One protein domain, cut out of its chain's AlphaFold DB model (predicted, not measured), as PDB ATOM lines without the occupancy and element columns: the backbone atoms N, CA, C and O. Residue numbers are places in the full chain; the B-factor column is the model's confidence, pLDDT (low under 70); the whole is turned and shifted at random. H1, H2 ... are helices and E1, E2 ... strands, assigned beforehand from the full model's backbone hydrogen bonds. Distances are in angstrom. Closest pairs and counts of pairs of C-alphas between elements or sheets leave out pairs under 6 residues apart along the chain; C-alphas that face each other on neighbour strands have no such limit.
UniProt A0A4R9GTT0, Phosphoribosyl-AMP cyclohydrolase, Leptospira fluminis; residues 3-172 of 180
ATOM      1  N   THR A   3     149.984 170.174 152.513       97.25
ATOM      2  CA  THR A   3     150.886 169.915 151.387       97.25
ATOM      3  C   THR A   3     151.732 168.687 151.712       97.25
ATOM      4  O   THR A   3     152.280 168.571 152.802       97.25
ATOM      5  N   VAL A   4     151.834 167.745 150.781       98.25
ATOM      6  CA  VAL A   4     152.629 166.527 150.932       98.25
ATOM      7  C   VAL A   4     153.640 166.481 149.806       98.25
ATOM      8  O   VAL A   4     153.273 166.473 148.630       98.25
ATOM      9  N   VAL A   5     154.909 166.460 150.179       98.25
ATOM     10  CA  VAL A   5     156.056 166.437 149.280       98.25
ATOM     11  C   VAL A   5     156.686 165.058 149.366       98.25
ATOM     12  O   VAL A   5     156.901 164.537 150.457       98.25
ATOM     13  N   TYR A   6     156.995 164.469 148.221       98.38
ATOM     14  CA  TYR A   6     157.708 163.202 148.130       98.38
ATOM     15  C   TYR A   6     159.097 163.478 147.567       98.38
ATOM     16  O   TYR A   6     159.219 164.156 146.545       98.38
ATOM     17  N   ALA A   7     160.141 162.956 148.201       98.31
ATOM     18  CA  ALA A   7     161.513 163.078 147.718       98.31
ATOM     19  C   ALA A   7     162.326 161.811 148.006       98.31
ATOM     20  O   ALA A   7     161.984 161.008 148.871       98.31
ATOM     21  N   THR A   8     163.419 161.611 147.273       97.75
ATOM     22  CA  THR A   8     164.227 160.390 147.424       97.75
ATOM     23  C   THR A   8     164.978 160.323 148.754       97.75
ATOM     24  O   THR A   8     165.228 159.239 149.271       97.75
ATOM     25  N   SER A   9     165.391 161.479 149.270       96.94
ATOM     26  CA  SER A   9     166.275 161.642 150.429       96.94
ATOM     27  C   SER A   9     166.404 163.134 150.769       96.94
ATOM     28  O   SER A   9     165.906 163.979 150.026       96.94
ATOM     29  N   GLN A  10     167.095 163.457 151.866       94.31
ATOM     30  CA  GLN A  10     167.422 164.826 152.273       94.31
ATOM     31  C   GLN A  10     168.934 164.918 152.569       94.31
ATOM     32  O   GLN A  10     169.354 164.503 153.651       94.31
ATOM     33  N   PRO A  11     169.770 165.393 151.625       96.00
ATOM     34  CA  PRO A  11     169.426 165.947 150.308       96.00
ATOM     35  C   PRO A  11     168.979 164.887 149.292       96.00
ATOM     36  O   PRO A  11     169.347 163.716 149.410       96.00
ATOM     37  N   GLY A  12     168.226 165.281 148.262       93.31
ATOM     38  CA  GLY A  12     167.729 164.359 147.238       93.31
ATOM     39  C   GLY A  12     166.997 165.031 146.078       93.31
ATOM     40  O   GLY A  12     167.148 166.222 145.821       93.31
ATOM     41  N   SER A  13     166.216 164.241 145.341       96.12
ATOM     42  CA  SER A  13     165.394 164.722 144.224       96.12
ATOM     43  C   SER A  13     163.917 164.708 144.601       96.12
ATOM     44  O   SER A  13     163.442 163.743 145.204       96.12
ATOM     45  N   ILE A  14     163.187 165.748 144.194       97.81
ATOM     46  CA  ILE A  14     161.727 165.782 144.304       97.81
ATOM     47  C   ILE A  14     161.125 164.701 143.408       97.81
ATOM     48  O   ILE A  14     161.563 164.492 142.279       97.81
ATOM     49  N   SER A  15     160.131 164.005 143.942       97.06
ATOM     50  CA  SER A  15     159.351 162.973 143.270       97.06
ATOM     51  C   SER A  15     157.990 163.513 142.845       97.06
ATOM     52  O   SER A  15     157.628 163.422 141.676       97.06
ATOM     53  N   ASP A  16     157.259 164.109 143.787       96.56
ATOM     54  CA  ASP A  16     155.904 164.606 143.566       96.56
ATOM     55  C   ASP A  16     155.509 165.603 144.668       96.56
ATOM     56  O   ASP A  16     156.117 165.636 145.745       96.56
ATOM     57  N   LEU A  17     154.463 166.387 144.418       96.81
ATOM     58  CA  LEU A  17     153.825 167.258 145.396       96.81
ATOM     59  C   LEU A  17     152.310 167.193 145.240       96.81
ATOM     60  O   LEU A  17     151.758 167.443 144.170       96.81
ATOM     61  N   LYS A  18     151.617 166.923 146.347       95.12
ATOM     62  CA  LYS A  18     150.155 166.846 146.390       95.12
ATOM     63  C   LYS A  18     149.591 167.708 147.499       95.12
ATOM     64  O   LYS A  18     150.202 167.866 148.550       95.12
ATOM     65  N   ARG A  19     148.383 168.223 147.290       94.50
ATOM     66  CA  ARG A  19     147.572 168.812 148.357       94.50
ATOM     67  C   ARG A  19     146.437 167.861 148.687       94.50
ATOM     68  O   ARG A  19     145.710 167.470 147.780       94.50
ATOM     69  N   MET A  20     146.304 167.492 149.956       95.19
ATOM     70  CA  MET A  20     145.296 166.521 150.388       95.19
ATOM     71  C   MET A  20     144.759 166.826 151.798       95.19
ATOM     72  O   MET A  20     145.452 167.458 152.606       95.19
ATOM     73  N   PRO A  21     143.504 166.460 152.114       95.62
ATOM     74  CA  PRO A  21     142.985 166.524 153.473       95.62
ATOM     75  C   PRO A  21     143.698 165.511 154.378       95.62
ATOM     76  O   PRO A  21     144.281 164.532 153.917       95.62
ATOM     77  N   GLU A  22     143.606 165.720 155.687       92.81
ATOM     78  CA  GLU A  22     144.240 164.846 156.683       92.81
ATOM     79  C   GLU A  22     143.757 163.390 156.578       92.81
ATOM     80  O   GLU A  22     144.553 162.461 156.658       92.81
ATOM     81  N   THR A  23     142.477 163.175 156.264       93.50
ATOM     82  CA  THR A  23     141.914 161.834 156.035       93.50
ATOM     83  C   THR A  23     142.590 161.083 154.885       93.50
ATOM     84  O   THR A  23     142.740 159.865 154.953       93.50
ATOM     85  N   GLU A  24     143.005 161.790 153.831       95.94
ATOM     86  CA  GLU A  24     143.747 161.200 152.712       95.94
ATOM     87  C   GLU A  24     145.221 160.984 153.059       95.94
ATOM     88  O   GLU A  24     145.791 159.971 152.657       95.94
ATOM     89  N   LEU A  25     145.822 161.865 153.866       95.19
ATOM     90  CA  LEU A  25     147.178 161.667 154.381       95.19
ATOM     91  C   LEU A  25     147.279 160.385 155.221       95.19
ATOM     92  O   LEU A  25     148.205 159.596 155.027       95.19
ATOM     93  N   GLU A  26     146.309 160.122 156.102       92.69
ATOM     94  CA  GLU A  26     146.273 158.874 156.879       92.69
ATOM     95  C   GLU A  26     146.159 157.631 155.987       92.69
ATOM     96  O   GLU A  26     146.718 156.574 156.294       92.69
ATOM     97  N   ALA A  27     145.446 157.735 154.861       93.25
ATOM     98  CA  ALA A  27     145.385 156.667 153.872       93.25
ATOM     99  C   ALA A  27     146.710 156.524 153.103       93.25
ATOM    100  O   ALA A  27     147.158 155.402 152.863       93.25
ATOM    101  N   ALA A  28     147.365 157.635 152.756       93.25
ATOM    102  CA  ALA A  28     148.658 157.639 152.081       93.25
ATOM    103  C   ALA A  28     149.740 156.973 152.939       93.25
ATOM    104  O   ALA A  28     150.451 156.105 152.434       93.25
ATOM    105  N   ARG A  29     149.802 157.284 154.244       94.50
ATOM    106  CA  ARG A  29     150.765 156.696 155.197       94.50
ATOM    107  C   ARG A  29     150.749 155.168 155.211       94.50
ATOM    108  O   ARG A  29     151.801 154.544 155.299       94.50
ATOM    109  N   LYS A  30     149.568 154.559 155.077       93.31
ATOM    110  CA  LYS A  30     149.401 153.093 155.062       93.31
ATOM    111  C   LYS A  30     150.008 152.420 153.829       93.31
ATOM    112  O   LYS A  30     150.263 151.223 153.872       93.31
ATOM    113  N   ASN A  31     150.212 153.174 152.751       94.00
ATOM    114  CA  ASN A  31     150.720 152.677 151.472       94.00
ATOM    115  C   ASN A  31     152.173 153.105 151.202       94.00
ATOM    116  O   ASN A  31     152.685 152.861 150.110       94.00
ATOM    117  N   LEU A  32     152.834 153.761 152.163       96.38
ATOM    118  CA  LEU A  32     154.232 154.151 152.019       96.38
ATOM    119  C   LEU A  32     155.147 152.919 152.090       96.38
ATOM    120  O   LEU A  32     154.872 151.990 152.857       96.38
ATOM    121  N   PRO A  33     156.252 152.905 151.326       97.38
ATOM    122  CA  PRO A  33     157.281 151.892 151.482       97.38
ATOM    123  C   PRO A  33     157.774 151.781 152.941       97.38
ATOM    124  O   PRO A  33     157.923 152.795 153.630       97.38
ATOM    125  N   PRO A  34     158.065 150.568 153.443       96.38
ATOM    126  CA  PRO A  34     158.648 150.409 154.769       96.38
ATOM    127  C   PRO A  34     159.968 151.175 154.902       96.38
ATOM    128  O   PRO A  34     160.859 151.026 154.071       96.38
ATOM    129  N   GLY A  35     160.107 151.954 155.976       95.44
ATOM    130  CA  GLY A  35     161.294 152.777 156.214       95.44
ATOM    131  C   GLY A  35     161.220 154.191 155.635       95.44
ATOM    132  O   GLY A  35     162.209 154.908 155.735       95.44
ATOM    133  N   THR A  36     160.081 154.616 155.072       97.81
ATOM    134  CA  THR A  36     159.859 156.029 154.726       97.81
ATOM    135  C   THR A  36     159.997 156.919 155.960       97.81
ATOM    136  O   THR A  36     159.344 156.688 156.980       97.81
ATOM    137  N   GLU A  37     160.830 157.951 155.851       97.81
ATOM    138  CA  GLU A  37     160.951 158.995 156.868       97.81
ATOM    139  C   GLU A  37     159.864 160.048 156.635       97.81
ATOM    140  O   GLU A  37     159.573 160.414 155.493       97.81
ATOM    141  N   GLU A  38     159.259 160.539 157.715       97.81
ATOM    142  CA  GLU A  38     158.240 161.587 157.674       97.81
ATOM    143  C   GLU A  38     158.775 162.834 158.370       97.81
ATOM    144  O   GLU A  38     158.803 162.902 159.601       97.81
ATOM    145  N   LEU A  39     159.191 163.827 157.588       98.31
ATOM    146  CA  LEU A  39     159.562 165.132 158.115       98.31
ATOM    147  C   LEU A  39     158.351 166.057 158.134       98.31
ATOM    148  O   LEU A  39     157.514 166.031 157.233       98.31
ATOM    149  N   VAL A  40     158.276 166.883 159.168       97.69
ATOM    150  CA  VAL A  40     157.195 167.850 159.371       97.69
ATOM    151  C   VAL A  40     157.822 169.234 159.417       97.69
ATOM    152  O   VAL A  40     158.843 169.425 160.088       97.69
ATOM    153  N   ASP A  41     157.248 170.180 158.679       97.56
ATOM    154  CA  ASP A  41     157.693 171.571 158.695       97.56
ATOM    155  C   ASP A  41     157.402 172.258 160.039       97.56
ATOM    156  O   ASP A  41     157.013 171.610 161.006       97.56
ATOM    157  N   CYS A  42     157.663 173.560 160.158       96.75
ATOM    158  CA  CYS A  42     157.615 174.291 161.427       96.75
ATOM    159  C   CYS A  42     156.202 174.596 161.946       96.75
ATOM    160  O   CYS A  42     156.016 174.655 163.161       96.75
ATOM    161  N   ASP A  43     155.223 174.768 161.064       95.31
ATOM    162  CA  ASP A  43     153.820 175.054 161.386       95.31
ATOM    163  C   ASP A  43     152.886 173.852 161.164       95.31
ATOM    164  O   ASP A  43     151.685 173.953 161.406       95.31
ATOM    165  N   GLU A  44     153.455 172.691 160.825       95.56
ATOM    166  CA  GLU A  44     152.782 171.392 160.719       95.56
ATOM    167  C   GLU A  44     151.713 171.339 159.620       95.56
ATOM    168  O   GLU A  44     150.771 170.545 159.694       95.56
ATOM    169  N   ASP A  45     151.869 172.162 158.578       95.50
ATOM    170  CA  ASP A  45     150.969 172.205 157.423       95.50
ATOM    171  C   ASP A  45     151.559 171.547 156.158       95.50
ATOM    172  O   ASP A  45     150.814 171.238 155.210       95.50
ATOM    173  N   THR A  46     152.859 171.224 156.194       97.94
ATOM    174  CA  THR A  46     153.563 170.472 155.153       97.94
ATOM    175  C   THR A  46     154.281 169.237 155.694       97.94
ATOM    176  O   THR A  46     155.069 169.284 156.641       97.94
ATOM    177  N   ILE A  47     154.056 168.112 155.014       98.19
ATOM    178  CA  ILE A  47     154.733 166.839 155.258       98.19
ATOM    179  C   ILE A  47     155.706 166.556 154.117       98.19
ATOM    180  O   ILE A  47     155.342 166.664 152.946       98.19
ATOM    181  N   LEU A  48     156.925 166.150 154.452       98.56
ATOM    182  CA  LEU A  48     157.933 165.688 153.504       98.56
ATOM    183  C   LEU A  48     158.227 164.209 153.764       98.56
ATOM    184  O   LEU A  48     158.853 163.852 154.762       98.56
ATOM    185  N   PHE A  49     157.783 163.351 152.851       98.50
ATOM    186  CA  PHE A  49     158.107 161.931 152.857       98.50
ATOM    187  C   PHE A  49     159.393 161.666 152.087       98.50
ATOM    188  O   PHE A  49     159.519 162.050 150.920       98.50
ATOM    189  N   LEU A  50     160.316 160.947 152.724       98.50
ATOM    190  CA  LEU A  50     161.594 160.569 152.133       98.50
ATOM    191  C   LEU A  50     161.679 159.059 151.967       98.50
ATOM    192  O   LEU A  50     161.534 158.309 152.934       98.50
ATOM    193  N   HIS A  51     161.929 158.605 150.742       98.38
ATOM    194  CA  HIS A  51     162.228 157.201 150.497       98.38
ATOM    195  C   HIS A  51     163.041 157.008 149.209       98.38
ATOM    196  O   HIS A  51     162.631 157.501 148.154       98.38
ATOM    197  N   PRO A  52     164.137 156.223 149.223       97.31
ATOM    198  CA  PRO A  52     165.041 156.093 148.076       97.31
ATOM    199  C   PRO A  52     164.399 155.449 146.840       97.31
ATOM    200  O   PRO A  52     164.929 155.582 145.740       97.31
ATOM    201  N   THR A  53     163.272 154.750 147.000       97.19
ATOM    202  CA  THR A  53     162.553 154.115 145.882       97.19
ATOM    203  C   THR A  53     161.507 155.014 145.229       97.19
ATOM    204  O   THR A  53     160.868 154.575 144.274       97.19
ATOM    205  N   PHE A  54     161.268 156.228 145.736       97.69
ATOM    206  CA  PHE A  54     160.384 157.162 145.044       97.69
ATOM    207  C   PHE A  54     160.988 157.555 143.694       97.69
ATOM    208  O   PHE A  54     162.188 157.807 143.576       97.69
ATOM    209  N   SER A  55     160.156 157.586 142.653       94.75
ATOM    210  CA  SER A  55     160.587 157.972 141.309       94.75
ATOM    211  C   SER A  55     160.969 159.442 141.291       94.75
ATOM    212  O   SER A  55     160.217 160.279 141.779       94.75
ATOM    213  N   LYS A  56     162.109 159.784 140.700       94.62
ATOM    214  CA  LYS A  56     162.508 161.185 140.541       94.62
ATOM    215  C   LYS A  56     161.582 161.871 139.538       94.62
ATOM    216  O   LYS A  56     161.319 161.307 138.479       94.62
ATOM    217  N   SER A  57     161.107 163.064 139.874       93.31
ATOM    218  CA  SER A  57     160.391 163.920 138.934       93.31
ATOM    219  C   SER A  57     161.379 164.478 137.915       93.31
ATOM    220  O   SER A  57     162.471 164.917 138.286       93.31
ATOM    221  N   GLU A  58     161.002 164.482 136.640       95.44
ATOM    222  CA  GLU A  58     161.723 165.263 135.641       95.44
ATOM    223  C   GLU A  58     161.316 166.729 135.786       95.44
ATOM    224  O   GLU A  58     160.155 167.091 135.592       95.44
ATOM    225  N   LEU A  59     162.282 167.562 136.168       96.75
ATOM    226  CA  LEU A  59     162.100 168.993 136.360       96.75
ATOM    227  C   LEU A  59     162.806 169.745 135.236       96.75
ATOM    228  O   LEU A  59     163.963 169.470 134.922       96.75
ATOM    229  N   PHE A  60     162.109 170.719 134.665       97.31
ATOM    230  CA  PHE A  60     162.594 171.528 133.555       97.31
ATOM    231  C   PHE A  60     162.724 172.983 133.994       97.31
ATOM    232  O   PHE A  60     161.884 173.442 134.774       97.31
ATOM    233  N   PRO A  61     163.723 173.732 133.490       98.06
ATOM    234  CA  PRO A  61     163.765 175.176 133.662       98.06
ATOM    235  C   PRO A  61     162.451 175.816 133.224       98.06
ATOM    236  O   PRO A  61     161.909 175.486 132.166       98.06
ATOM    237  N   LEU A  62     161.931 176.719 134.049       97.94
ATOM    238  CA  LEU A  62     160.728 177.463 133.732       97.94
ATOM    239  C   LEU A  62     161.007 178.370 132.529       97.94
ATOM    240  O   LEU A  62     161.956 179.152 132.532       97.94
ATOM    241  N   THR A  63     160.166 178.260 131.508       96.00
ATOM    242  CA  THR A  63     160.211 179.096 130.303       96.00
ATOM    243  C   THR A  63     158.841 179.711 130.054       96.00
ATOM    244  O   THR A  63     157.840 179.244 130.601       96.00
ATOM    245  N   ASP A  64     158.771 180.697 129.164       91.00
ATOM    246  CA  ASP A  64     157.507 181.334 128.764       91.00
ATOM    247  C   ASP A  64     156.509 180.363 128.104       91.00
ATOM    248  O   ASP A  64     155.331 180.680 127.953       91.00
ATOM    249  N   GLN A  65     156.964 179.172 127.703       90.38
ATOM    250  CA  GLN A  65     156.130 178.126 127.108       90.38
ATOM    251  C   GLN A  65     155.519 177.180 128.152       90.38
ATOM    252  O   GLN A  65     154.660 176.368 127.811       90.38
ATOM    253  N   ALA A  66     155.961 177.253 129.410       93.81
ATOM    254  CA  ALA A  66     155.457 176.391 130.465       93.81
ATOM    255  C   ALA A  66     154.004 176.741 130.817       93.81
ATOM    256  O   ALA A  66     153.657 177.893 131.086       93.81
ATOM    257  N   ILE A  67     153.151 175.721 130.872       95.75
ATOM    258  CA  ILE A  67     151.775 175.855 131.344       95.75
ATOM    259  C   ILE A  67     151.779 175.579 132.844       95.75
ATOM    260  O   ILE A  67     152.042 174.459 133.265       95.75
ATOM    261  N   LEU A  68     151.487 176.603 133.646       97.81
ATOM    262  CA  LEU A  68     151.395 176.486 135.102       97.81
ATOM    263  C   LEU A  68     149.938 176.414 135.557       97.81
ATOM    264  O   LEU A  68     149.110 177.255 135.190       97.81
ATOM    265  N   HIS A  69     149.646 175.443 136.416       97.00
ATOM    266  CA  HIS A  69     148.314 175.203 136.952       97.00
ATOM    267  C   HIS A  69     148.174 175.824 138.342       97.00
ATOM    268  O   HIS A  69     148.411 175.185 139.365       97.00
ATOM    269  N   PHE A  70     147.762 177.091 138.366       97.06
ATOM    270  CA  PHE A  70     147.398 177.785 139.597       97.06
ATOM    271  C   PHE A  70     146.025 177.303 140.082       97.06
ATOM    272  O   PHE A  70     145.050 177.320 139.332       97.06
ATOM    273  N   GLN A  71     145.946 176.903 141.346       94.88
ATOM    274  CA  GLN A  71     144.707 176.599 142.051       94.88
ATOM    275  C   GLN A  71     144.392 177.763 142.993       94.88
ATOM    276  O   GLN A  71     145.218 178.109 143.834       94.88
ATOM    277  N   ASP A  72     143.209 178.364 142.859       94.12
ATOM    278  CA  ASP A  72     142.814 179.559 143.624       94.12
ATOM    279  C   ASP A  72     143.850 180.700 143.508       94.12
ATOM    280  O   ASP A  72     144.228 181.315 144.504       94.12
ATOM    281  N   GLU A  73     144.354 180.945 142.290       96.31
ATOM    282  CA  GLU A  73     145.432 181.905 141.974       96.31
ATOM    283  C   GLU A  73     146.805 181.597 142.599       96.31
ATOM    284  O   GLU A  73     147.724 182.418 142.532       96.31
ATOM    285  N   LEU A  74     146.985 180.403 143.169       97.81
ATOM    286  CA  LEU A  74     148.212 179.996 143.850       97.81
ATOM    287  C   LEU A  74     148.791 178.705 143.281       97.81
ATOM    288  O   LEU A  74     148.074 177.773 142.933       97.81
ATOM    289  N   ILE A  75     150.116 178.621 143.257       98.06
ATOM    290  CA  ILE A  75     150.850 177.396 142.946       98.06
ATOM    291  C   ILE A  75     151.840 177.107 144.087       98.06
ATOM    292  O   ILE A  75     152.481 178.038 144.593       98.06
ATOM    293  N   PRO A  76     151.937 175.856 144.569       98.31
ATOM    294  CA  PRO A  76     152.917 175.495 145.582       98.31
ATOM    295  C   PRO A  76     154.340 175.576 145.019       98.31
ATOM    296  O   PRO A  76     154.593 175.249 143.859       98.31
ATOM    297  N   VAL A  77     155.274 175.982 145.871       98.62
ATOM    298  CA  VAL A  77     156.699 176.088 145.569       98.62
ATOM    299  C   VAL A  77     157.489 175.329 146.623       98.62
ATOM    300  O   VAL A  77     157.299 175.552 147.821       98.62
ATOM    301  N   ILE A  78     158.393 174.464 146.178       98.62
ATOM    302  CA  ILE A  78     159.404 173.834 147.025       98.62
ATOM    303  C   ILE A  78     160.729 174.534 146.813       98.62
ATOM    304  O   ILE A  78     161.150 174.750 145.684       98.62
ATOM    305  N   THR A  79     161.396 174.893 147.900       98.81
ATOM    306  CA  THR A  79     162.714 175.522 147.821       98.81
ATOM    307  C   THR A  79     163.784 174.501 148.173       98.81
ATOM    308  O   THR A  79     163.704 173.875 149.230       98.81
ATOM    309  N   LEU A  80     164.767 174.336 147.293       98.75
ATOM    310  CA  LEU A  80     165.934 173.479 147.476       98.75
ATOM    311  C   LEU A  80     167.195 174.334 147.573       98.75
ATOM    312  O   LEU A  80     167.318 175.322 146.851       98.75
ATOM    313  N   ASP A  81     168.167 173.929 148.386       98.50
ATOM    314  CA  ASP A  81     169.535 174.409 148.176       98.50
ATOM    315  C   ASP A  81     170.202 173.703 146.981       98.50
ATOM    316  O   ASP A  81     169.683 172.729 146.428       98.50
ATOM    317  N   ARG A  82     171.391 174.176 146.585       96.75
ATOM    318  CA  ARG A  82     172.169 173.585 145.478       96.75
ATOM    319  C   ARG A  82     172.562 172.118 145.694       96.75
ATOM    320  O   ARG A  82     172.899 171.441 144.726       96.75
ATOM    321  N   SER A  83     172.571 171.637 146.936       96.81
ATOM    322  CA  SER A  83     172.876 170.240 147.256       96.81
ATOM    323  C   SER A  83     171.646 169.338 147.157       96.81
ATOM    324  O   SER A  83     171.803 168.121 147.175       96.81
ATOM    325  N   GLY A  84     170.446 169.911 147.021       97.12
ATOM    326  CA  GLY A  84     169.181 169.187 146.972       97.12
ATOM    327  C   GLY A  84     168.514 169.023 148.338       97.12
ATOM    328  O   GLY A  84     167.639 168.170 148.475       97.12
ATOM    329  N   ASN A  85     168.908 169.793 149.361       98.19
ATOM    330  CA  ASN A  85     168.164 169.824 150.618       98.19
ATOM    331  C   ASN A  85     166.881 170.625 150.432       98.19
ATOM    332  O   ASN A  85     166.923 171.799 150.070       98.19
ATOM    333  N   VAL A  86     165.745 170.020 150.756       98.62
ATOM    334  CA  VAL A  86     164.463 170.704 150.875       98.62
ATOM    335  C   VAL A  86     164.517 171.664 152.060       98.62
ATOM    336  O   VAL A  86     164.635 171.248 153.214       98.62
ATOM    337  N   LEU A  87     164.422 172.958 151.779       98.75
ATOM    338  CA  LEU A  87     164.508 174.017 152.779       98.75
ATOM    339  C   LEU A  87     163.136 174.384 153.332       98.75
ATOM    340  O   LEU A  87     162.971 174.503 154.540       98.75
ATOM    341  N   MET A  88     162.153 174.578 152.455       98.56
ATOM    342  CA  MET A  88     160.802 174.982 152.840       98.56
ATOM    343  C   MET A  88     159.798 174.751 151.709       98.56
ATOM    344  O   MET A  88     160.176 174.621 150.540       98.56
ATOM    345  N   GLN A  89     158.518 174.767 152.072       98.50
ATOM    346  CA  GLN A  89     157.388 174.864 151.156       98.50
ATOM    347  C   GLN A  89     156.700 176.218 151.348       98.50
ATOM    348  O   GLN A  89     156.638 176.745 152.455       98.50
ATOM    349  N   ALA A  90     156.228 176.809 150.255       98.19
ATOM    350  CA  ALA A  90     155.396 178.006 150.278       98.19
ATOM    351  C   ALA A  90     154.457 178.030 149.067       98.19
ATOM    352  O   ALA A  90     154.410 177.097 148.268       98.19
ATOM    353  N   PHE A  91     153.708 179.118 148.914       98.38
ATOM    354  CA  PHE A  91     152.883 179.374 147.739       98.38
ATOM    355  C   PHE A  91     153.379 180.626 147.030       98.38
ATOM    356  O   PHE A  91     153.871 181.557 147.666       98.38
ATOM    357  N   THR A  92     153.220 180.659 145.714       98.56
ATOM    358  CA  THR A  92     153.426 181.856 144.899       98.56
ATOM    359  C   THR A  92     152.166 182.095 144.068       98.56
ATOM    360  O   THR A  92     151.491 181.143 143.671       98.56
ATOM    361  N   ASN A  93     151.811 183.356 143.844       98.56
ATOM    362  CA  ASN A  93     150.864 183.748 142.807       98.56
ATOM    363  C   ASN A  93     151.649 184.240 141.576       98.56
ATOM    364  O   ASN A  93     152.881 184.185 141.536       98.56
ATOM    365  N   ARG A  94     150.943 184.727 140.555       98.00
ATOM    366  CA  ARG A  94     151.583 185.252 139.337       98.00
ATOM    367  C   ARG A  94     152.513 186.434 139.621       98.00
ATOM    368  O   ARG A  94     153.581 186.518 139.026       98.00
ATOM    369  N   GLU A  95     152.122 187.313 140.537       98.50
ATOM    370  CA  GLU A  95     152.875 188.516 140.895       98.50
ATOM    371  C   GLU A  95     154.162 188.183 141.662       98.50
ATOM    372  O   GLU A  95     155.239 188.620 141.267       98.50
ATOM    373  N   SER A  96     154.099 187.346 142.702       98.62
ATOM    374  CA  SER A  96     155.290 186.913 143.442       98.62
ATOM    375  C   SER A  96     156.235 186.069 142.585       98.62
ATOM    376  O   SER A  96     157.451 186.156 142.757       98.62
ATOM    377  N   LEU A  97     155.708 185.289 141.632       98.69
ATOM    378  CA  LEU A  97     156.536 184.584 140.655       98.69
ATOM    379  C   LEU A  97     157.265 185.569 139.735       98.69
ATOM    380  O   LEU A  97     158.476 185.447 139.573       98.69
ATOM    381  N   ALA A  98     156.561 186.561 139.182       98.44
ATOM    382  CA  ALA A  98     157.166 187.585 138.332       98.44
ATOM    383  C   ALA A  98     158.265 188.363 139.077       98.44
ATOM    384  O   ALA A  98     159.379 188.474 138.576       98.44
ATOM    385  N   LEU A  99     157.994 188.792 140.314       98.69
ATOM    386  CA  LEU A  99     158.976 189.467 141.169       98.69
ATOM    387  C   LEU A  99     160.186 188.583 141.491       98.69
ATOM    388  O   LEU A  99     161.310 189.079 141.587       98.69
ATOM    389  N   THR A 100     159.981 187.274 141.653       98.75
ATOM    390  CA  THR A 100     161.086 186.326 141.850       98.75
ATOM    391  C   THR A 100     161.967 186.242 140.606       98.75
ATOM    392  O   THR A 100     163.188 186.321 140.726       98.75
ATOM    393  N   LEU A 101     161.359 186.122 139.423       98.50
ATOM    394  CA  LEU A 101     162.075 186.053 138.146       98.50
ATOM    395  C   LEU A 101     162.813 187.362 137.824       98.50
ATOM    396  O   LEU A 101     163.927 187.320 137.316       98.50
ATOM    397  N   GLU A 102     162.216 188.509 138.150       98.38
ATOM    398  CA  GLU A 102     162.810 189.830 137.931       98.38
ATOM    399  C   GLU A 102     163.965 190.115 138.901       98.38
ATOM    400  O   GLU A 102     165.040 190.548 138.491       98.38
ATOM    401  N   SER A 103     163.753 189.878 140.199       98.38
ATOM    402  CA  SER A 103     164.723 190.263 141.229       98.38
ATOM    403  C   SER A 103     165.814 189.221 141.479       98.38
ATOM    404  O   SER A 103     166.845 189.555 142.062       98.38
ATOM    405  N   GLY A 104     165.582 187.959 141.105       98.50
ATOM    406  CA  GLY A 104     166.445 186.833 141.471       98.50
ATOM    407  C   GLY A 104     166.374 186.460 142.956       98.50
ATOM    408  O   GLY A 104     167.250 185.754 143.454       98.50
ATOM    409  N   PHE A 105     165.361 186.926 143.695       98.69
ATOM    410  CA  PHE A 105     165.170 186.603 145.110       98.69
ATOM    411  C   PHE A 105     163.802 185.987 145.383       98.69
ATOM    412  O   PHE A 105     162.793 186.424 144.831       98.69
ATOM    413  N   GLY A 106     163.768 185.012 146.296       98.62
ATOM    414  CA  GLY A 106     162.554 184.286 146.664       98.62
ATOM    415  C   GLY A 106     161.465 185.222 147.184       98.62
ATOM    416  O   GLY A 106     161.552 185.729 148.304       98.62
ATOM    417  N   THR A 107     160.438 185.438 146.364       98.75
ATOM    418  CA  THR A 107     159.229 186.184 146.711       98.75
ATOM    419  C   THR A 107     158.040 185.241 146.655       98.75
ATOM    420  O   THR A 107     157.855 184.491 145.697       98.75
ATOM    421  N   TYR A 108     157.218 185.275 147.694       98.62
ATOM    422  CA  TYR A 108     156.133 184.328 147.909       98.62
ATOM    423  C   TYR A 108     154.834 185.060 148.238       98.62
ATOM    424  O   TYR A 108     154.820 186.254 148.543       98.62
ATOM    425  N   TYR A 109     153.730 184.320 148.224       98.44
ATOM    426  CA  TYR A 109     152.420 184.796 148.639       98.44
ATOM    427  C   TYR A 109     151.989 184.109 149.938       98.44
ATOM    428  O   TYR A 109     151.893 182.882 150.025       98.44
ATOM    429  N   SER A 110     151.707 184.899 150.973       95.44
ATOM    430  CA  SER A 110     151.179 184.394 152.237       95.44
ATOM    431  C   SER A 110     149.666 184.233 152.141       95.44
ATOM    432  O   SER A 110     148.933 185.215 152.049       95.44
ATOM    433  N   ARG A 111     149.177 182.992 152.229       93.62
ATOM    434  CA  ARG A 111     147.732 182.693 152.212       93.62
ATOM    435  C   ARG A 111     146.986 183.306 153.398       93.62
ATOM    436  O   ARG A 111     145.864 183.775 153.242       93.62
ATOM    437  N   SER A 112     147.609 183.300 154.577       91.88
ATOM    438  CA  SER A 112     147.015 183.817 155.813       91.88
ATOM    439  C   SER A 112     146.993 185.344 155.846       91.88
ATOM    440  O   SER A 112     145.976 185.927 156.211       91.88
ATOM    441  N   ARG A 113     148.082 185.999 155.418       94.56
ATOM    442  CA  ARG A 113     148.178 187.471 155.363       94.56
ATOM    443  C   ARG A 113     147.562 188.066 154.098       94.56
ATOM    444  O   ARG A 113     147.334 189.268 154.048       94.56
ATOM    445  N   LYS A 114     147.295 187.229 153.091       95.88
ATOM    446  CA  LYS A 114     146.813 187.616 151.757       95.88
ATOM    447  C   LYS A 114     147.695 188.687 151.109       95.88
ATOM    448  O   LYS A 114     147.200 189.624 150.488       95.88
ATOM    449  N   SER A 115     149.007 188.552 151.278       97.56
ATOM    450  CA  SER A 115     149.996 189.537 150.842       97.56
ATOM    451  C   SER A 115     151.256 188.867 150.305       97.56
ATOM    452  O   SER A 115     151.591 187.739 150.685       97.56
ATOM    453  N   LEU A 116     151.985 189.593 149.459       98.12
ATOM    454  CA  LEU A 116     153.337 189.227 149.050       98.12
ATOM    455  C   LEU A 116     154.293 189.348 150.239       98.12
ATOM    456  O   LEU A 116     154.076 190.151 151.151       98.12
ATOM    457  N   TRP A 117     155.357 188.560 150.219       97.75
ATOM    458  CA  TRP A 117     156.492 188.722 151.113       97.75
ATOM    459  C   TRP A 117     157.758 188.198 150.439       97.75
ATOM    460  O   TRP A 117     157.744 187.137 149.810       97.75
ATOM    461  N   LYS A 118     158.860 188.934 150.570       97.75
ATOM    462  CA  LYS A 118     160.168 188.508 150.081       97.75
ATOM    463  C   LYS A 118     160.968 187.906 151.234       97.75
ATOM    464  O   LYS A 118     161.022 188.446 152.344       97.75
ATOM    465  N   LYS A 119     161.528 186.717 151.002       97.81
ATOM    466  CA  LYS A 119     162.216 185.954 152.045       97.81
ATOM    467  C   LYS A 119     163.456 186.707 152.506       97.81
ATOM    468  O   LYS A 119     164.340 187.006 151.710       97.81
ATOM    469  N   GLY A 120     163.517 186.947 153.814       95.62
ATOM    470  CA  GLY A 120     164.642 187.621 154.452       95.62
ATOM    471  C   GLY A 120     164.544 189.145 154.476       95.62
ATOM    472  O   GLY A 120     165.482 189.761 154.957       95.62
ATOM    473  N   ASP A 121     163.438 189.768 154.048       93.81
ATOM    474  CA  ASP A 121     163.297 191.237 154.112       93.81
ATOM    475  C   ASP A 121     163.453 191.803 155.534       93.81
ATOM    476  O   ASP A 121     163.902 192.931 155.708       93.81
ATOM    477  N   THR A 122     163.092 191.024 156.559       91.38
ATOM    478  CA  THR A 122     163.219 191.430 157.968       91.38
ATOM    479  C   THR A 122     164.468 190.865 158.647       91.38
ATOM    480  O   THR A 122     165.116 191.591 159.389       91.38
ATOM    481  N   SER A 123     164.820 189.594 158.405       94.62
ATOM    482  CA  SER A 123     165.952 188.923 159.077       94.62
ATOM    483  C   SER A 123     167.271 188.964 158.295       94.62
ATOM    484  O   SER A 123     168.297 188.491 158.754       94.62
ATOM    485  N   GLY A 124     167.273 189.415 157.041       95.44
ATOM    486  CA  GLY A 124     168.429 189.273 156.147       95.44
ATOM    487  C   GLY A 124     168.700 187.836 155.672       95.44
ATOM    488  O   GLY A 124     169.597 187.622 154.853       95.44
ATOM    489  N   HIS A 125     167.919 186.840 156.114       97.19
ATOM    490  CA  HIS A 125     168.065 185.439 155.696       97.19
ATOM    491  C   HIS A 125     167.422 185.203 154.325       97.19
ATOM    492  O   HIS A 125     166.347 184.599 154.203       97.19
ATOM    493  N   VAL A 126     168.047 185.772 153.300       98.00
ATOM    494  CA  VAL A 126     167.537 185.821 151.927       98.00
ATOM    495  C   VAL A 126     167.753 184.519 151.159       98.00
ATOM    496  O   VAL A 126     168.636 183.720 151.471       98.00
ATOM    497  N   GLN A 127     166.958 184.338 150.109       98.69
ATOM    498  CA  GLN A 127     167.092 183.248 149.143       98.69
ATOM    499  C   GLN A 127     167.417 183.827 147.772       98.69
ATOM    500  O   GLN A 127     166.547 184.426 147.142       98.69
ATOM    501  N   ASN A 128     168.662 183.666 147.325       98.69
ATOM    502  CA  ASN A 128     169.081 184.055 145.981       98.69
ATOM    503  C   ASN A 128     168.744 182.909 145.018       98.69
ATOM    504  O   ASN A 128     169.379 181.853 145.056       98.69
ATOM    505  N   VAL A 129     167.704 183.102 144.212       98.81
ATOM    506  CA  VAL A 129     167.142 182.095 143.311       98.81
ATOM    507  C   VAL A 129     168.035 181.967 142.087       98.81
ATOM    508  O   VAL A 129     168.270 182.929 141.363       98.81
ATOM    509  N   LYS A 130     168.546 180.756 141.869       98.75
ATOM    510  CA  LYS A 130     169.425 180.425 140.743       98.75
ATOM    511  C   LYS A 130     168.667 179.794 139.601       98.75
ATOM    512  O   LYS A 130     168.969 180.075 138.447       98.75
ATOM    513  N   GLU A 131     167.692 178.958 139.932       98.38
ATOM    514  CA  GLU A 131     166.855 178.279 138.956       98.38
ATOM    515  C   GLU A 131     165.423 178.230 139.476       98.38
ATOM    516  O   GLU A 131     165.178 177.992 140.662       98.38
ATOM    517  N   VAL A 132     164.478 178.433 138.564       98.75
ATOM    518  CA  VAL A 132     163.073 178.098 138.780       98.75
ATOM    519  C   VAL A 132     162.765 176.931 137.864       98.75
ATOM    520  O   VAL A 132     162.933 177.043 136.652       98.75
ATOM    521  N   LEU A 133     162.343 175.815 138.444       98.62
ATOM    522  CA  LEU A 133     162.021 174.589 137.729       98.62
ATOM    523  C   LEU A 133     160.544 174.234 137.904       98.62
ATOM    524  O   LEU A 133     159.898 174.654 138.865       98.62
ATOM    525  N   THR A 134     160.020 173.418 136.997       98.38
ATOM    526  CA  THR A 134     158.657 172.873 137.053       98.38
ATOM    527  C   THR A 134     158.627 171.470 136.437       98.38
ATOM    528  O   THR A 134     159.368 171.224 135.481       98.38
ATOM    529  N   PRO A 135     157.799 170.533 136.936       97.12
ATOM    530  CA  PRO A 135     157.505 169.300 136.215       97.12
ATOM    531  C   PRO A 135     156.707 169.596 134.939       97.12
ATOM    532  O   PRO A 135     156.133 170.678 134.776       97.12
ATOM    533  N   SER A 136     156.626 168.602 134.053       94.56
ATOM    534  CA  SER A 136     155.887 168.691 132.785       94.56
ATOM    535  C   SER A 136     154.388 168.956 132.950       94.56
ATOM    536  O   SER A 136     153.767 169.509 132.046       94.56
ATOM    537  N   ASP A 137     153.805 168.587 134.093       95.19
ATOM    538  CA  ASP A 137     152.394 168.825 134.393       95.19
ATOM    539  C   ASP A 137     152.118 170.176 135.066       95.19
ATOM    540  O   ASP A 137     150.963 170.467 135.362       95.19
ATOM    541  N   GLY A 138     153.151 170.990 135.325       96.81
ATOM    542  CA  GLY A 138     153.007 172.382 135.752       96.81
ATOM    543  C   GLY A 138     152.295 172.613 137.087       96.81
ATOM    544  O   GLY A 138     151.786 173.715 137.307       96.81
ATOM    545  N   LYS A 139     152.188 171.603 137.962       96.56
ATOM    546  CA  LYS A 139     151.392 171.697 139.206       96.56
ATOM    547  C   LYS A 139     152.117 172.314 140.396       96.56
ATOM    548  O   LYS A 139     151.473 172.692 141.374       96.56
ATOM    549  N   PHE A 140     153.440 172.393 140.349       98.25
ATOM    550  CA  PHE A 140     154.253 173.008 141.391       98.25
ATOM    551  C   PHE A 140     155.524 173.598 140.793       98.25
ATOM    552  O   PHE A 140     155.927 173.238 139.693       98.25
ATOM    553  N   LEU A 141     156.171 174.490 141.532       98.69
ATOM    554  CA  LEU A 141     157.485 175.011 141.175       98.69
ATOM    555  C   LEU A 141     158.545 174.502 142.143       98.69
ATOM    556  O   LEU A 141     158.263 174.190 143.303       98.69
ATOM    557  N   VAL A 142     159.784 174.481 141.674       98.75
ATOM    558  CA  VAL A 142     160.964 174.260 142.503       98.75
ATOM    559  C   VAL A 142     161.897 175.451 142.348       98.75
ATOM    560  O   VAL A 142     162.324 175.760 141.241       98.75
ATOM    561  N   TYR A 143     162.209 176.130 143.446       98.88
ATOM    562  CA  TYR A 143     163.235 177.172 143.473       98.88
ATOM    563  C   TYR A 143     164.535 176.555 143.970       98.88
ATOM    564  O   TYR A 143     164.602 176.107 145.112       98.88
ATOM    565  N   VAL A 144     165.567 176.538 143.130       98.81
ATOM    566  CA  VAL A 144     166.926 176.177 143.550       98.81
ATOM    567  C   VAL A 144     167.637 177.454 143.967       98.81
ATOM    568  O   VAL A 144     167.743 178.395 143.174       98.81
ATOM    569  N   VAL A 145     168.103 177.514 145.214       98.88
ATOM    570  CA  VAL A 145     168.581 178.760 145.825       98.88
ATOM    571  C   VAL A 145     169.970 178.627 146.439       98.88
ATOM    572  O   VAL A 145     170.398 177.567 146.891       98.88
ATOM    573  N   GLU A 146     170.661 179.759 146.514       98.62
ATOM    574  CA  GLU A 146     171.681 180.004 147.529       98.62
ATOM    575  C   GLU A 146     170.998 180.630 148.748       98.62
ATOM    576  O   GLU A 146     170.563 181.785 148.712       98.62
ATOM    577  N   GLN A 147     170.864 179.842 149.814       98.44
ATOM    578  CA  GLN A 147     170.275 180.274 151.078       98.44
ATOM    579  C   GLN A 147     171.318 181.014 151.922       98.44
ATOM    580  O   GLN A 147     172.386 180.477 152.211       98.44
ATOM    581  N   SER A 148     170.981 182.224 152.365       97.75
ATOM    582  CA  SER A 148     171.712 182.940 153.415       97.75
ATOM    583  C   SER A 148     170.962 182.802 154.740       97.75
ATOM    584  O   SER A 148     169.748 183.007 154.770       97.75
ATOM    585  N   GLY A 149     171.645 182.455 155.831       97.38
ATOM    586  CA  GLY A 149     171.008 182.256 157.139       97.38
ATOM    587  C   GLY A 149     169.974 181.120 157.152       97.38
ATOM    588  O   GLY A 149     170.097 180.139 156.417       97.38
ATOM    589  N   ALA A 150     168.956 181.236 158.005       98.06
ATOM    590  CA  ALA A 150     167.914 180.227 158.167       98.06
ATOM    591  C   ALA A 150     166.806 180.343 157.104       98.06
ATOM    592  O   ALA A 150     166.257 181.421 156.844       98.06
ATOM    593  N   ALA A 151     166.389 179.212 156.527       97.94
ATOM    594  CA  ALA A 151     165.146 179.173 155.754       97.94
ATOM    595  C   ALA A 151     163.916 179.244 156.674       97.94
ATOM    596  O   ALA A 151     162.911 179.855 156.315       97.94
ATOM    597  N   CYS A 152     164.008 178.667 157.875       97.62
ATOM    598  CA  CYS A 152     162.914 178.604 158.836       97.62
ATOM    599  C   CYS A 152     162.911 179.802 159.796       97.62
ATOM    600  O   CYS A 152     163.957 180.195 160.308       97.62
ATOM    601  N   HIS A 153     161.726 180.322 160.128       94.69
ATOM    602  CA  HIS A 153     161.565 181.373 161.146       94.69
ATOM    603  C   HIS A 153     161.883 180.894 162.572       94.69
ATOM    604  O   HIS A 153     162.111 181.705 163.467       94.69
ATOM    605  N   GLU A 154     161.912 179.578 162.801       96.50
ATOM    606  CA  GLU A 154     162.406 179.000 164.052       96.50
ATOM    607  C   GLU A 154     163.935 179.036 164.149       96.50
ATOM    608  O   GLU A 154     164.474 178.709 165.197       96.50
ATOM    609  N   GLY A 155     164.633 179.472 163.096       97.38
ATOM    610  CA  GLY A 155     166.082 179.645 163.064       97.38
ATOM    611  C   GLY A 155     166.853 178.439 162.538       97.38
ATOM    612  O   GLY A 155     168.079 178.437 162.559       97.38
ATOM    613  N   TYR A 156     166.167 177.409 162.046       98.38
ATOM    614  CA  TYR A 156     166.800 176.255 161.409       98.38
ATOM    615  C   TYR A 156     167.070 176.494 159.920       98.38
ATOM    616  O   TYR A 156     166.282 177.131 159.215       98.38
ATOM    617  N   TYR A 157     168.163 175.922 159.415       98.25
ATOM    618  CA  TYR A 157     168.525 176.003 157.998       98.25
ATOM    619  C   TYR A 157     167.431 175.445 157.069       98.25
ATOM    620  O   TYR A 157     167.247 175.966 155.975       98.25
ATOM    621  N   SER A 158     166.652 174.460 157.528       98.50
ATOM    622  CA  SER A 158     165.446 173.951 156.864       98.50
ATOM    623  C   SER A 158     164.256 173.966 157.828       98.50
ATOM    624  O   SER A 158     164.421 173.695 159.018       98.50
ATOM    625  N   CYS A 159     163.050 174.244 157.322       98.44
ATOM    626  CA  CYS A 159     161.798 174.083 158.066       98.44
ATOM    627  C   CYS A 159     161.553 172.626 158.477       98.44
ATOM    628  O   CYS A 159     160.905 172.384 159.489       98.44
ATOM    629  N   PHE A 160     162.110 171.662 157.741       98.31
ATOM    630  CA  PHE A 160     161.990 170.227 158.000       98.31
ATOM    631  C   PHE A 160     163.019 169.753 159.041       98.31
ATOM    632  O   PHE A 160     163.774 168.808 158.818       98.31
ATOM    633  N   PHE A 161     163.073 170.432 160.190       97.81
ATOM    634  CA  PHE A 161     163.973 170.101 161.302       97.81
ATOM    635  C   PHE A 161     163.374 169.088 162.286       97.81
ATOM    636  O   PHE A 161     164.015 168.752 163.284       97.81
ATOM    637  N   ARG A 162     162.155 168.595 162.029       98.06
ATOM    638  CA  ARG A 162     161.457 167.610 162.861       98.06
ATOM    639  C   ARG A 162     161.076 166.386 162.041       98.06
ATOM    640  O   ARG A 162     160.618 166.516 160.912       98.06
ATOM    641  N   GLU A 163     161.201 165.212 162.644       97.75
ATOM    642  CA  GLU A 163     160.715 163.945 162.093       97.75
ATOM    643  C   GLU A 163     159.633 163.362 162.999       97.75
ATOM    644  O   GLU A 163     159.785 163.323 164.226       97.75
ATOM    645  N   ARG A 164     158.557 162.855 162.396       96.62
ATOM    646  CA  ARG A 164     157.537 162.080 163.093       96.62
ATOM    647  C   ARG A 164     157.987 160.630 163.245       96.62
ATOM    648  O   ARG A 164     158.126 159.900 162.270       96.62
ATOM    649  N   LYS A 165     158.133 160.176 164.493       92.62
ATOM    650  CA  LYS A 165     158.469 158.786 164.828       92.62
ATOM    651  C   LYS A 165     157.667 158.304 166.032       92.62
ATOM    652  O   LYS A 165     157.665 158.935 167.088       92.62
ATOM    653  N   GLY A 166     156.953 157.188 165.864       85.56
ATOM    654  CA  GLY A 166     156.149 156.582 166.935       85.56
ATOM    655  C   GLY A 166     155.084 157.517 167.525       85.56
ATOM    656  O   GLY A 166     154.849 157.482 168.726       85.56
ATOM    657  N   GLY A 167     154.491 158.396 166.708       84.69
ATOM    658  CA  GLY A 167     153.493 159.381 167.152       84.69
ATOM    659  C   GLY A 167     154.063 160.650 167.799       84.69
ATOM    660  O   GLY A 167     153.301 161.555 168.116       84.69
ATOM    661  N   SER A 168     155.385 160.750 167.950       92.38
ATOM    662  CA  SER A 168     156.073 161.922 168.507       92.38
ATOM    663  C   SER A 168     156.898 162.655 167.448       92.38
ATOM    664  O   SER A 168     157.305 162.045 166.458       92.38
ATOM    665  N   LEU A 169     157.153 163.949 167.654       95.75
ATOM    666  CA  LEU A 169     158.093 164.723 166.841       95.75
ATOM    667  C   LEU A 169     159.460 164.752 167.527       95.75
ATOM    668  O   LEU A 169     159.567 165.170 168.680       95.75
ATOM    669  N   ARG A 170     160.508 164.338 166.811       96.50
ATOM    670  CA  ARG A 170     161.902 164.471 167.252       96.50
ATOM    671  C   ARG A 170     162.615 165.536 166.433       96.50
ATOM    672  O   ARG A 170     162.449 165.581 165.219       96.50
ATOM    673  N   VAL A 171     163.430 166.358 167.086       96.75
ATOM    674  CA  VAL A 171     164.299 167.320 166.396       96.75
ATOM    675  C   VAL A 171     165.466 166.570 165.752       96.75
ATOM    676  O   VAL A 171     166.085 165.706 166.376       96.75
ATOM    677  N   LEU A 172     165.736 166.882 164.490       96.44
ATOM    678  CA  LEU A 172     166.848 166.356 163.710       96.44
ATOM    679  C   LEU A 172     168.101 167.216 163.876       96.44
ATOM    680  O   LEU A 172     168.051 168.345 164.360       96.44
TER     681      LEU A 172
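What this domain is: This is residues 3 to 172 of the 180 residues of the protein "Phosphoribosyl-AMP cyclohydrolase" of Leptospira fluminis (UniProt A0A4R9GTT0). Two strongly twisted sheets stand partly face to face as a sandwich, their strands crossed; the short helix H1 packs on the outside of the one sheet, and H2 with the small hairpin E8 and E9 packs on the outside of the other. The hairpin E12 and E13 extends the first sheet beyond the part that faces the second. The 170 printed residues hold two named helices and thirteen named strands, in the order E1 E2 H1 E3 E4 E5 E6 E7 H2 E8 E9 E10 E11 E12 E13, a mixed class of helices and strands. The larger sheet runs E2 E1 E4 E3 E12 E13 and the smaller E5 E10 E11 E6 E7, both mixed, beside the antiparallel pair E8 and E9. The whole is compact, with a radius of gyration of the C-alphas of 15.3 A, and its outline is rounded, spanning 44 by 35 by 30 A.

Where its parts are: Find C-alpha 3 at (150.886, 169.915, 151.387); from there E1 runs through residues 3 to 7. Next come E2, residues 14 to 20 and 17.5 A long, H1, residues 22 to 29 and 10.5 A, E3, residues 37 to 40, E4, residues 46 to 50, and E5, residues 59 to 61. Look then at E6, residues 75 to 81 and 19.6 A long, and E7, residues 86 to 92 and 16.8 A. H2, residues 94 to 103, begins at C-alpha 94 (151.583, 185.252, 139.337) and is 14.2 A long. Beyond it are E8, residues 107 to 110, E9, residues 115 to 118, E10, residues 127 to 135 and 21.3 A long, and E11, residues 141 to 147 and 17.0 A. E12 takes residues 162 to 165, and E13, residues 168 to 171, ends at C-alpha 171 (164.299, 167.320, 166.396).

How they stand to each other: Start with the six-stranded sheet, where E1 and E4 are parallel, with N 5 and O 47 2.8 A apart. E1 and E2 form an antiparallel hairpin, with N 4 to O 18 at 2.8 A, and E3 and E4 another, with N 39 to O 48 at 2.8 A. E12 is antiparallel to E3, N 164 to O 38 being 2.8 A, and forms a hairpin with E13, N 163 to O 170 being 2.9 A. E2, H1 and E3 make a split strand-helix-strand unit, two strands running the same way with E1 and E4 between them, and its crossover is right-handed. H1 is on this sheet at a height of 9.1 A, over E1 and along the strands, at 3 degrees to E1 on the local plane. Across the sandwich, two sheets face to face, the strands stand at 63 degrees; the closest C-alphas of E4 and E7 are those of Thr 46 and Gln 89, 7.1 A apart. In the second sheet E11 and E6 are parallel, with N 143 to O 78 at 2.8 A, and E6 and E7 form a hairpin, with N 77 to O 90 at 2.8 A. E10 bends by 71 degrees at residue 130; its pairing is staggered, with E11 over residues 127 to 133, where N 133 to O 142 is 2.8 A, and with E5 over residues 133 to 135, where N 60 to O 134 is 2.9 A. H2 is on this sheet at a height of 9.0 A, over none of its strands, but only just: E10, E6 and E7 each have 2 of its C-alphas. The closest C-alphas of H2 and E8 are those of Ser 96 and Thr 107, 5.2 A apart, and E8 and E9 form a hairpin, with N 108 to O 117 at 2.9 A. In H1 and H2 every O i to N i+4 pair is within hydrogen-bond range.

The domain as a whole: Look for the two C-alphas farthest apart at Asp 64 and Gly 166, 45.5 A from each other. The printed part has no cut. The links E5 to E6, 13 residues, and E11 to E12, 14 residues, are long. The mean pLDDT of the printed part is 96.8, and no printed residue is under 70.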